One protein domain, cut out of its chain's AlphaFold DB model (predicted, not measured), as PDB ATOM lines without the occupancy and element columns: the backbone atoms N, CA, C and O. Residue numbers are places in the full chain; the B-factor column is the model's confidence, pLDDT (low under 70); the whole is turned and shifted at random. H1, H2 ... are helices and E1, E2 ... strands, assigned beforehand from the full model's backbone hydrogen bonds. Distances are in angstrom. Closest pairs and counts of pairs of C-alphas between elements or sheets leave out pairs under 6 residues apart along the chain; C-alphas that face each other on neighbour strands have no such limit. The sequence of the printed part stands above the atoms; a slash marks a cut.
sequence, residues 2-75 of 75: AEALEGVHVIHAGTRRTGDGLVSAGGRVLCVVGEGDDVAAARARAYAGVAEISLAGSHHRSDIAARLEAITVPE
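AT A GLANCE: This is residues 2 to 75 of the 75 residues of the protein "Phosphoribosylamine--glycine ligase" of Actinomycetales bacterium (UniProt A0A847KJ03). What does the model look like? It is a long, loose shape: a two-stranded ladder of E1 and E4 with H1 packed on it, a second two-stranded hairpin, E2 and E3, reaching out to one end, and a long stretch, residues 52 to 75, that folds back and runs past H1 to the other end. What is it built of? The printed part has 74 residues with four named strands and one named helix, in the order E1 E2 E3 E4 H1; the two sheets, E1 - E4 and E2 - E3, are each antiparallel. The class is mixed, helices and strands, with 31 residues, under half of those printed, in named elements. How is it spread out? It is loose, with a radius of gyration of the C-alphas of 14.1 A, and elongated, spanning 45 by 23 by 22 A.

HOW THE PARTS SIT: Which strands pair nearest the mean of the C-alphas? E1, residues 8 to 12, and E4, residues 30 to 34, are antiparallel neighbours at 159 degrees, with N 11 and O 31 at 2.8 A and N 33 and O 9 at 2.8 A, within hydrogen-bond range. Where is the helix? The closest C-alphas of H1, residues 39 to 51, and E4 are those of Ala 46 and Gly 34, 3.9 A apart; for H1 and E1 they are those of Gly 49 and Val 8, 6.1 A apart. In H1 every O i to N i+4 pair is within hydrogen-bond range. How does the other sheet follow? E1 runs on into E2, residues 15 to 18, across a break of 2 residues at 71 degrees. E2 and E3, residues 21 to 24, form an antiparallel hairpin at 144 degrees, with N 16 and O 23 within hydrogen-bond range at 2.9 A; E2 and E3 are each apart from H1.

IN THESE COORDINATES: Where do the strands of the first sheet lie? E1 begins at C-alpha 8, (1.327, -28.974, 28.241), and is 13.4 A long; E4 is 13.2 A long. How long are the others? E2 measures 9.8 A, E3 10.4 A and H1 18.3 A from first to last C-alpha. Where does the last element end? H1 ends at C-alpha 51, (5.618, -27.386, 17.672).

THE WHOLE: How large is it? The two C-alphas farthest apart, those of Gly 19 and Pro 74, are 46.3 A from each other. Is the printed part unbroken? It has no cut from residue 2 to residue 75, the chain's last, and the four links between named elements are tight. Where is confidence low? The mean pLDDT of the printed part is 92.3, and residues 69 to 75 are under 70.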
ATOM      1  N   ALA A   2       7.548 -25.024  25.299       92.31
ATOM      2  CA  ALA A   2       6.411 -25.951  25.332       92.31
ATOM      3  C   ALA A   2       5.634 -25.952  26.667       92.31
ATOM      4  O   ALA A   2       4.443 -25.692  26.655       92.31
ATOM      5  N   GLU A   3       6.302 -26.119  27.816       93.88
ATOM      6  CA  GLU A   3       5.634 -26.102  29.141       93.88
ATOM      7  C   GLU A   3       5.122 -24.721  29.597       93.88
ATOM      8  O   GLU A   3       4.563 -24.600  30.680       93.88
ATOM      9  N   ALA A   4       5.329 -23.658  28.810       96.06
ATOM     10  CA  ALA A   4       4.673 -22.374  29.065       96.06
ATOM     11  C   ALA A   4       3.243 -22.335  28.497       96.06
ATOM     12  O   ALA A   4       2.489 -21.419  28.812       96.06
ATOM     13  N   LEU A   5       2.884 -23.300  27.642       95.94
ATOM     14  CA  LEU A   5       1.521 -23.489  27.165       95.94
ATOM     15  C   LEU A   5       0.700 -24.190  28.252       95.94
ATOM     16  O   LEU A   5       1.147 -25.159  28.863       95.94
ATOM     17  N   GLU A   6      -0.517 -23.708  28.473       96.19
ATOM     18  CA  GLU A   6      -1.431 -24.295  29.448       96.19
ATOM     19  C   GLU A   6      -1.783 -25.747  29.092       96.19
ATOM     20  O   GLU A   6      -2.093 -26.065  27.939       96.19
ATOM     21  N   GLY A   7      -1.737 -26.630  30.095       96.62
ATOM     22  CA  GLY A   7      -2.031 -28.052  29.926       96.62
ATOM     23  C   GLY A   7      -1.008 -28.794  29.063       96.62
ATOM     24  O   GLY A   7      -1.359 -29.805  28.461       96.62
ATOM     25  N   VAL A   8       0.229 -28.296  28.947       98.31
ATOM     26  CA  VAL A   8       1.327 -28.974  28.241       98.31
ATOM     27  C   VAL A   8       2.443 -29.337  29.212       98.31
ATOM     28  O   VAL A   8       3.000 -28.478  29.890       98.31
ATOM     29  N   HIS A   9       2.839 -30.608  29.198       97.94
ATOM     30  CA  HIS A   9       3.949 -31.134  29.990       97.94
ATOM     31  C   HIS A   9       4.991 -31.802  29.097       97.94
ATOM     32  O   HIS A   9       4.647 -32.487  28.126       97.94
ATOM     33  N   VAL A  10       6.274 -31.642  29.430       97.19
ATOM     34  CA  VAL A  10       7.379 -32.268  28.692       97.19
ATOM     35  C   VAL A  10       8.151 -33.202  29.613       97.19
ATOM     36  O   VAL A  10       8.829 -32.790  30.548       97.19
ATOM     37  N   ILE A  11       8.102 -34.493  29.306       97.00
ATOM     38  CA  ILE A  11       8.797 -35.527  30.069       97.00
ATOM     39  C   ILE A  11      10.121 -35.859  29.381       97.00
ATOM     40  O   ILE A  11      10.170 -36.221  28.201       97.00
ATOM     41  N   HIS A  12      11.200 -35.787  30.154       96.12
ATOM     42  CA  HIS A  12      12.537 -36.196  29.748       96.12
ATOM     43  C   HIS A  12      12.673 -37.723  29.802       96.12
ATOM     44  O   HIS A  12      12.706 -38.303  30.883       96.12
ATOM     45  N   ALA A  13      12.766 -38.380  28.642       95.69
ATOM     46  CA  ALA A  13      12.936 -39.834  28.559       95.69
ATOM     47  C   ALA A  13      14.400 -40.214  28.294       95.69
ATOM     48  O   ALA A  13      15.029 -40.920  29.078       95.69
ATOM     49  N   GLY A  14      14.958 -39.720  27.192       96.38
ATOM     50  CA  GLY A  14      16.298 -40.048  26.714       96.38
ATOM     51  C   GLY A  14      17.130 -38.795  26.525       96.38
ATOM     52  O   GLY A  14      17.634 -38.559  25.431       96.38
ATOM     53  N   THR A  15      17.239 -37.968  27.563       96.75
ATOM     54  CA  THR A  15      18.042 -36.738  27.551       96.75
ATOM     55  C   THR A  15      19.131 -36.771  28.610       96.75
ATOM     56  O   THR A  15      18.956 -37.372  29.668       96.75
ATOM     57  N   ARG A  16      20.232 -36.065  28.361       96.44
ATOM     58  CA  ARG A  16      21.333 -35.873  29.312       96.44
ATOM     59  C   ARG A  16      21.664 -34.386  29.420       96.44
ATOM     60  O   ARG A  16      21.643 -33.686  28.414       96.44
ATOM     61  N   ARG A  17      21.990 -33.906  30.623       96.06
ATOM     62  CA  ARG A  17      22.600 -32.580  30.809       96.06
ATOM     63  C   ARG A  17      24.113 -32.656  30.600       96.06
ATOM     64  O   ARG A  17      24.763 -33.558  31.125       96.06
ATOM     65  N   THR A  18      24.654 -31.700  29.865       95.50
ATOM     66  CA  THR A  18      26.082 -31.450  29.651       95.50
ATOM     67  C   THR A  18      26.398 -30.004  30.044       95.50
ATOM     68  O   THR A  18      25.493 -29.241  30.389       95.50
ATOM     69  N   GLY A  19      27.676 -29.613  30.004       95.75
ATOM     70  CA  GLY A  19      28.069 -28.214  30.225       95.75
ATOM     71  C   GLY A  19      27.455 -27.246  29.205       95.75
ATOM     72  O   GLY A  19      27.173 -26.104  29.542       95.75
ATOM     73  N   ASP A  20      27.168 -27.740  28.001       92.69
ATOM     74  CA  ASP A  20      26.617 -26.958  26.887       92.69
ATOM     75  C   ASP A  20      25.079 -26.964  26.844       92.69
ATOM     76  O   ASP A  20      24.475 -26.355  25.961       92.69
ATOM     77  N   GLY A  21      24.425 -27.660  27.782       92.69
ATOM     78  CA  GLY A  21      22.969 -27.707  27.892       92.69
ATOM     79  C   GLY A  21      22.397 -29.120  27.869       92.69
ATOM     80  O   GLY A  21      22.928 -30.042  28.482       92.69
ATOM     81  N   LEU A  22      21.240 -29.290  27.233       93.44
ATOM     82  CA  LEU A  22      20.534 -30.567  27.190       93.44
ATOM     83  C   LEU A  22      20.736 -31.245  25.832       93.44
ATOM     84  O   LEU A  22      20.480 -30.637  24.796       93.44
ATOM     85  N   VAL A  23      21.142 -32.513  25.842       94.88
ATOM     86  CA  VAL A  23      21.386 -33.313  24.632       94.88
ATOM     87  C   VAL A  23      20.511 -34.565  24.605       94.88
ATOM     88  O   VAL A  23      20.081 -35.059  25.653       94.88
ATOM     89  N   SER A  24      20.265 -35.107  23.411       95.56
ATOM     90  CA  SER A  24      19.670 -36.436  23.256       95.56
ATOM     91  C   SER A  24      20.658 -37.527  23.692       95.56
ATOM     92  O   SER A  24      21.871 -37.415  23.523       95.56
ATOM     93  N   ALA A  25      20.138 -38.584  24.308       95.75
ATOM     94  CA  ALA A  25      20.913 -39.671  24.906       95.75
ATOM     95  C   ALA A  25      20.204 -41.036  24.794       95.75
ATOM     96  O   ALA A  25      20.485 -41.950  25.566       95.75
ATOM     97  N   GLY A  26      19.272 -41.180  23.848       93.88
ATOM     98  CA  GLY A  26      18.531 -42.416  23.603       93.88
ATOM     99  C   GLY A  26      17.600 -42.300  22.396       93.88
ATOM    100  O   GLY A  26      17.472 -41.228  21.811       93.88
ATOM    101  N   GLY A  27      16.939 -43.404  22.030       94.44
ATOM    102  CA  GLY A  27      16.031 -43.436  20.874       94.44
ATOM    103  C   GLY A  27      14.737 -42.636  21.074       94.44
ATOM    104  O   GLY A  27      14.296 -41.937  20.171       94.44
ATOM    105  N   ARG A  28      14.140 -42.696  22.272       96.62
ATOM    106  CA  ARG A  28      12.998 -41.851  22.666       96.62
ATOM    107  C   ARG A  28      13.518 -40.736  23.561       96.62
ATOM    108  O   ARG A  28      13.969 -41.018  24.665       96.62
ATOM    109  N   VAL A  29      13.483 -39.500  23.074       97.12
ATOM    110  CA  VAL A  29      14.154 -38.368  23.732       97.12
ATOM    111  C   VAL A  29      13.208 -37.642  24.686       97.12
ATOM    112  O   VAL A  29      13.503 -37.536  25.874       97.12
ATOM    113  N   LEU A  30      12.050 -37.206  24.188       96.94
ATOM    114  CA  LEU A  30      11.034 -36.472  24.944       96.94
ATOM    115  C   LEU A  30       9.661 -37.121  24.754       96.94
ATOM    116  O   LEU A  30       9.402 -37.736  23.716       96.94
ATOM    117  N   CYS A  31       8.779 -36.939  25.731       97.44
ATOM    118  CA  CYS A  31       7.345 -37.170  25.589       97.44
ATOM    119  C   CYS A  31       6.615 -35.856  25.877       97.44
ATOM    120  O   CYS A  31       6.830 -35.269  26.935       97.44
ATOM    121  N   VAL A  32       5.784 -35.392  24.944       97.88
ATOM    122  CA  VAL A  32       4.937 -34.212  25.152       97.88
ATOM    123  C   VAL A  32       3.534 -34.694  25.470       97.88
ATOM    124  O   VAL A  32       2.953 -35.462  24.701       97.88
ATOM    125  N   VAL A  33       3.010 -34.253  26.605       97.88
ATOM    126  CA  VAL A  33       1.680 -34.603  27.094       97.88
ATOM    127  C   VAL A  33       0.819 -33.353  27.041       97.88
ATOM    128  O   VAL A  33       1.242 -32.295  27.497       97.88
ATOM    129  N   GLY A  34      -0.367 -33.483  26.456       97.25
ATOM    130  CA  GLY A  34      -1.408 -32.471  26.529       97.25
ATOM    131  C   GLY A  34      -2.527 -32.962  27.434       97.25
ATOM    132  O   GLY A  34      -2.961 -34.104  27.302       97.25
ATOM    133  N   GLU A  35      -2.975 -32.107  28.337       96.19
ATOM    134  CA  GLU A  35      -4.095 -32.331  29.245       96.19
ATOM    135  C   GLU A  35      -5.249 -31.419  28.837       96.19
ATOM    136  O   GLU A  35      -5.023 -30.268  28.469       96.19
ATOM    137  N   GLY A  36      -6.483 -31.912  28.876       93.38
ATOM    138  CA  GLY A  36      -7.686 -31.141  28.581       93.38
ATOM    139  C   GLY A  36      -8.948 -31.933  28.885       93.38
ATOM    140  O   GLY A  36      -8.872 -33.128  29.161       93.38
ATOM    141  N   ASP A  37     -10.092 -31.257  28.816       92.38
ATOM    142  CA  ASP A  37     -11.392 -31.815  29.221       92.38
ATOM    143  C   ASP A  37     -11.853 -32.980  28.334       92.38
ATOM    144  O   ASP A  37     -12.668 -33.806  28.738       92.38
ATOM    145  N   ASP A  38     -11.309 -33.066  27.121       91.00
ATOM    146  CA  ASP A  38     -11.537 -34.162  26.196       91.00
ATOM    147  C   ASP A  38     -10.261 -34.526  25.416       91.00
ATOM    148  O   ASP A  38      -9.234 -33.835  25.437       91.00
ATOM    149  N   VAL A  39     -10.331 -35.649  24.697       92.12
ATOM    150  CA  VAL A  39      -9.212 -36.181  23.909       92.12
ATOM    151  C   VAL A  39      -8.798 -35.222  22.789       92.12
ATOM    152  O   VAL A  39      -7.613 -35.156  22.458       92.12
ATOM    153  N   ALA A  40      -9.731 -34.466  22.205       92.75
ATOM    154  CA  ALA A  40      -9.431 -33.538  21.118       92.75
ATOM    155  C   ALA A  40      -8.626 -32.333  21.630       92.75
ATOM    156  O   ALA A  40      -7.607 -31.979  21.026       92.75
ATOM    157  N   ALA A  41      -9.022 -31.761  22.767       94.12
ATOM    158  CA  ALA A  41      -8.332 -30.678  23.457       94.12
ATOM    159  C   ALA A  41      -6.948 -31.121  23.954       94.12
ATOM    160  O   ALA A  41      -5.947 -30.462  23.653       94.12
ATOM    161  N   ALA A  42      -6.871 -32.273  24.628       95.56
ATOM    162  CA  ALA A  42      -5.614 -32.875  25.072       95.56
ATOM    163  C   ALA A  42      -4.655 -33.101  23.889       95.56
ATOM    164  O   ALA A  42      -3.490 -32.695  23.919       95.56
ATOM    165  N   ARG A  43      -5.157 -33.669  22.785       95.94
ATOM    166  CA  ARG A  43      -4.376 -33.884  21.562       95.94
ATOM    167  C   ARG A  43      -3.889 -32.562  20.961       95.94
ATOM    168  O   ARG A  43      -2.720 -32.466  20.585       95.94
ATOM    169  N   ALA A  44      -4.756 -31.557  20.839       96.25
ATOM    170  CA  ALA A  44      -4.393 -30.258  20.275       96.25
ATOM    171  C   ALA A  44      -3.275 -29.584  21.086       96.25
ATOM    172  O   ALA A  44      -2.285 -29.131  20.504       96.25
ATOM    173  N   ARG A  45      -3.381 -29.603  22.420       97.81
ATOM    174  CA  ARG A  45      -2.358 -29.073  23.335       97.81
ATOM    175  C   ARG A  45      -1.036 -29.830  23.216       97.81
ATOM    176  O   ARG A  45       0.008 -29.198  23.076       97.81
ATOM    177  N   ALA A  46      -1.070 -31.163  23.162       97.94
ATOM    178  CA  ALA A  46       0.136 -31.970  22.976       97.94
ATOM    179  C   ALA A  46       0.887 -31.577  21.691       97.94
ATOM    180  O   ALA A  46       2.096 -31.348  21.716       97.94
ATOM    181  N   TYR A  47       0.174 -31.439  20.567       97.88
ATOM    182  CA  TYR A  47       0.791 -31.060  19.292       97.88
ATOM    183  C   TYR A  47       1.243 -29.597  19.238       97.88
ATOM    184  O   TYR A  47       2.264 -29.319  18.608       97.88
ATOM    185  N   ALA A  48       0.562 -28.680  19.935       97.69
ATOM    186  CA  ALA A  48       1.056 -27.317  20.128       97.69
ATOM    187  C   ALA A  48       2.382 -27.313  20.913       97.69
ATOM    188  O   ALA A  48       3.340 -26.658  20.510       97.69
ATOM    189  N   GLY A  49       2.486 -28.127  21.969       97.69
ATOM    190  CA  GLY A  49       3.730 -28.323  22.714       97.69
ATOM    191  C   GLY A  49       4.867 -28.904  21.871       97.69
ATOM    192  O   GLY A  49       6.005 -28.456  21.986       97.69
ATOM    193  N   VAL A  50       4.570 -29.868  20.991       97.38
ATOM    194  CA  VAL A  50       5.558 -30.424  20.050       97.38
ATOM    195  C   VAL A  50       6.082 -29.351  19.091       97.38
ATOM    196  O   VAL A  50       7.284 -29.315  18.842       97.38
ATOM    197  N   ALA A  51       5.220 -28.454  18.596       96.56
ATOM    198  CA  ALA A  51       5.618 -27.386  17.672       96.56
ATOM    199  C   ALA A  51       6.618 -26.385  18.288       96.56
ATOM    200  O   ALA A  51       7.428 -25.800  17.572       96.56
ATOM    201  N   GLU A  52       6.619 -26.239  19.616       97.38
ATOM    202  CA  GLU A  52       7.558 -25.387  20.356       97.38
ATOM    203  C   GLU A  52       8.943 -26.024  20.576       97.38
ATOM    204  O   GLU A  52       9.837 -25.395  21.157       97.38
ATOM    205  N   ILE A  53       9.141 -27.279  20.159       95.56
ATOM    206  CA  ILE A  53      10.377 -28.036  20.372       95.56
ATOM    207  C   ILE A  53      11.087 -28.244  19.037       95.56
ATOM    208  O   ILE A  53      10.553 -28.822  18.098       95.56
ATOM    209  N   SER A  54      12.350 -27.826  18.976       93.31
ATOM    210  CA  SER A  54      13.240 -28.090  17.845       93.31
ATOM    211  C   SER A  54      14.372 -29.013  18.280       93.31
ATOM    212  O   SER A  54      15.181 -28.653  19.135       93.31
ATOM    213  N   LEU A  55      14.439 -30.200  17.680       92.31
ATOM    214  CA  LEU A  55      15.522 -31.161  17.869       92.31
ATOM    215  C   LEU A  55      15.947 -31.691  16.498       92.31
ATOM    216  O   LEU A  55      15.147 -32.269  15.765       92.31
ATOM    217  N   ALA A  56      17.211 -31.479  16.133       92.19
ATOM    218  CA  ALA A  56      17.720 -31.904  14.835       92.19
ATOM    219  C   ALA A  56      17.567 -33.424  14.655       92.19
ATOM    220  O   ALA A  56      17.955 -34.200  15.528       92.19
ATOM    221  N   GLY A  57      16.983 -33.842  13.528       92.44
ATOM    222  CA  GLY A  57      16.725 -35.256  13.233       92.44
ATOM    223  C   GLY A  57      15.626 -35.895  14.089       92.44
ATOM    224  O   GLY A  57      15.532 -37.120  14.139       92.44
ATOM    225  N   SER A  58      14.804 -35.108  14.791       94.06
ATOM    226  CA  SER A  58      13.687 -35.662  15.552       94.06
ATOM    227  C   SER A  58      12.593 -36.213  14.645       94.06
ATOM    228  O   SER A  58      12.264 -35.618  13.619       94.06
ATOM    229  N   HIS A  59      11.961 -37.291  15.096       95.69
ATOM    230  CA  HIS A  59      10.771 -37.859  14.482       95.69
ATOM    231  C   HIS A  59       9.674 -37.997  15.536       95.69
ATOM    232  O   HIS A  59       9.933 -38.429  16.659       95.69
ATOM    233  N   HIS A  60       8.442 -37.664  15.166       96.50
ATOM    234  CA  HIS A  60       7.264 -37.910  15.988       96.50
ATOM    235  C   HIS A  60       6.075 -38.283  15.101       96.50
ATOM    236  O   HIS A  60       6.023 -37.959  13.915       96.50
ATOM    237  N   ARG A  61       5.102 -38.976  15.688       96.94
ATOM    238  CA  ARG A  61       3.840 -39.313  15.025       96.94
ATOM    239  C   ARG A  61       2.883 -38.124  15.045       96.94
ATOM    240  O   ARG A  61       2.859 -37.381  16.024       96.94
ATOM    241  N   SER A  62       2.065 -37.970  14.007       95.44
ATOM    242  CA  SER A  62       1.009 -36.944  13.897       95.44
ATOM    243  C   SER A  62      -0.411 -37.501  14.094       95.44
ATOM    244  O   SER A  62      -1.387 -36.750  14.138       95.44
ATOM    245  N   ASP A  63      -0.536 -38.817  14.245       95.81
ATOM    246  CA  ASP A  63      -1.799 -39.556  14.257       95.81
ATOM    247  C   ASP A  63      -2.203 -40.068  15.651       95.81
ATOM    248  O   ASP A  63      -3.158 -40.837  15.775       95.81
ATOM    249  N   ILE A  64      -1.505 -39.655  16.715       95.00
ATOM    250  CA  ILE A  64      -1.857 -40.058  18.080       95.00
ATOM    251  C   ILE A  64      -3.254 -39.527  18.403       95.00
ATOM    252  O   ILE A  64      -3.530 -38.341  18.219       95.00
ATOM    253  N   ALA A  65      -4.133 -40.439  18.826       91.50
ATOM    254  CA  ALA A  65      -5.547 -40.193  19.110       91.50
ATOM    255  C   ALA A  65      -6.356 -39.564  17.951       91.50
ATOM    256  O   ALA A  65      -7.436 -39.032  18.172       91.50
ATOM    257  N   ALA A  66      -5.881 -39.636  16.701       90.75
ATOM    258  CA  ALA A  66      -6.524 -38.949  15.572       90.75
ATOM    259  C   ALA A  66      -7.880 -39.538  15.134       90.75
ATOM    260  O   ALA A  66      -8.614 -38.883  14.404       90.75
ATOM    261  N   ARG A  67      -8.207 -40.772  15.539       88.25
ATOM    262  CA  ARG A  67      -9.483 -41.450  15.221       88.25
ATOM    263  C   ARG A  67     -10.299 -41.792  16.464       88.25
ATOM    264  O   ARG A  67     -11.059 -42.752  16.467       88.25
ATOM    265  N   LEU A  68     -10.044 -41.078  17.549       83.69
ATOM    266  CA  LEU A  68     -10.614 -41.377  18.846       83.69
ATOM    267  C   LEU A  68     -11.742 -40.382  19.102       83.69
ATOM    268  O   LEU A  68     -11.487 -39.203  19.320       83.69
ATOM    269  N   GLU A  69     -12.981 -40.857  18.982       66.62
ATOM    270  CA  GLU A  69     -14.176 -40.003  19.027       66.62
ATOM    271  C   GLU A  69     -14.623 -39.698  20.464       66.62
ATOM    272  O   GLU A  69     -15.089 -38.596  20.735       66.62
ATOM    273  N   ALA A  70     -14.436 -40.637  21.397       66.12
ATOM    274  CA  ALA A  70     -14.673 -40.439  22.824       66.12
ATOM    275  C   ALA A  70     -13.932 -41.504  23.653       66.12
ATOM    276  O   ALA A  70     -13.844 -42.664  23.246       66.12
ATOM    277  N   ILE A  71     -13.431 -41.116  24.829       69.06
ATOM    278  CA  ILE A  71     -13.009 -42.042  25.891       69.06
ATOM    279  C   ILE A  71     -13.860 -41.723  27.108       69.06
ATOM    280  O   ILE A  71     -13.786 -40.618  27.634       69.06
ATOM    281  N   THR A  72     -14.630 -42.701  27.571       67.62
ATOM    282  CA  THR A  72     -15.225 -42.655  28.905       67.62
ATOM    283  C   THR A  72     -14.230 -43.293  29.861       67.62
ATOM    284  O   THR A  72     -13.948 -44.486  29.745       67.62
ATOM    285  N   VAL A  73     -13.668 -42.504  30.773       63.53
ATOM    286  CA  VAL A  73     -12.881 -43.047  31.884       63.53
ATOM    287  C   VAL A  73     -13.878 -43.401  32.991       63.53
ATOM    288  O   VAL A  73     -14.586 -42.503  33.443       63.53
ATOM    289  N   PRO A  74     -14.030 -44.682  33.371       61.22
ATOM    290  CA  PRO A  74     -14.851 -45.041  34.523       61.22
ATOM    291  C   PRO A  74     -14.215 -44.497  35.812       61.22
ATOM    292  O   PRO A  74     -12.990 -44.388  35.881       61.22
ATOM    293  N   GLU A  75     -15.056 -44.152  36.793       64.56
ATOM    294  CA  GLU A  75     -14.625 -43.759  38.148       64.56
ATOM    295  C   GLU A  75     -13.837 -44.867  38.862       64.56
ATOM    296  O   GLU A  75     -14.178 -46.064  38.678       64.56
TER     297      GLU A  75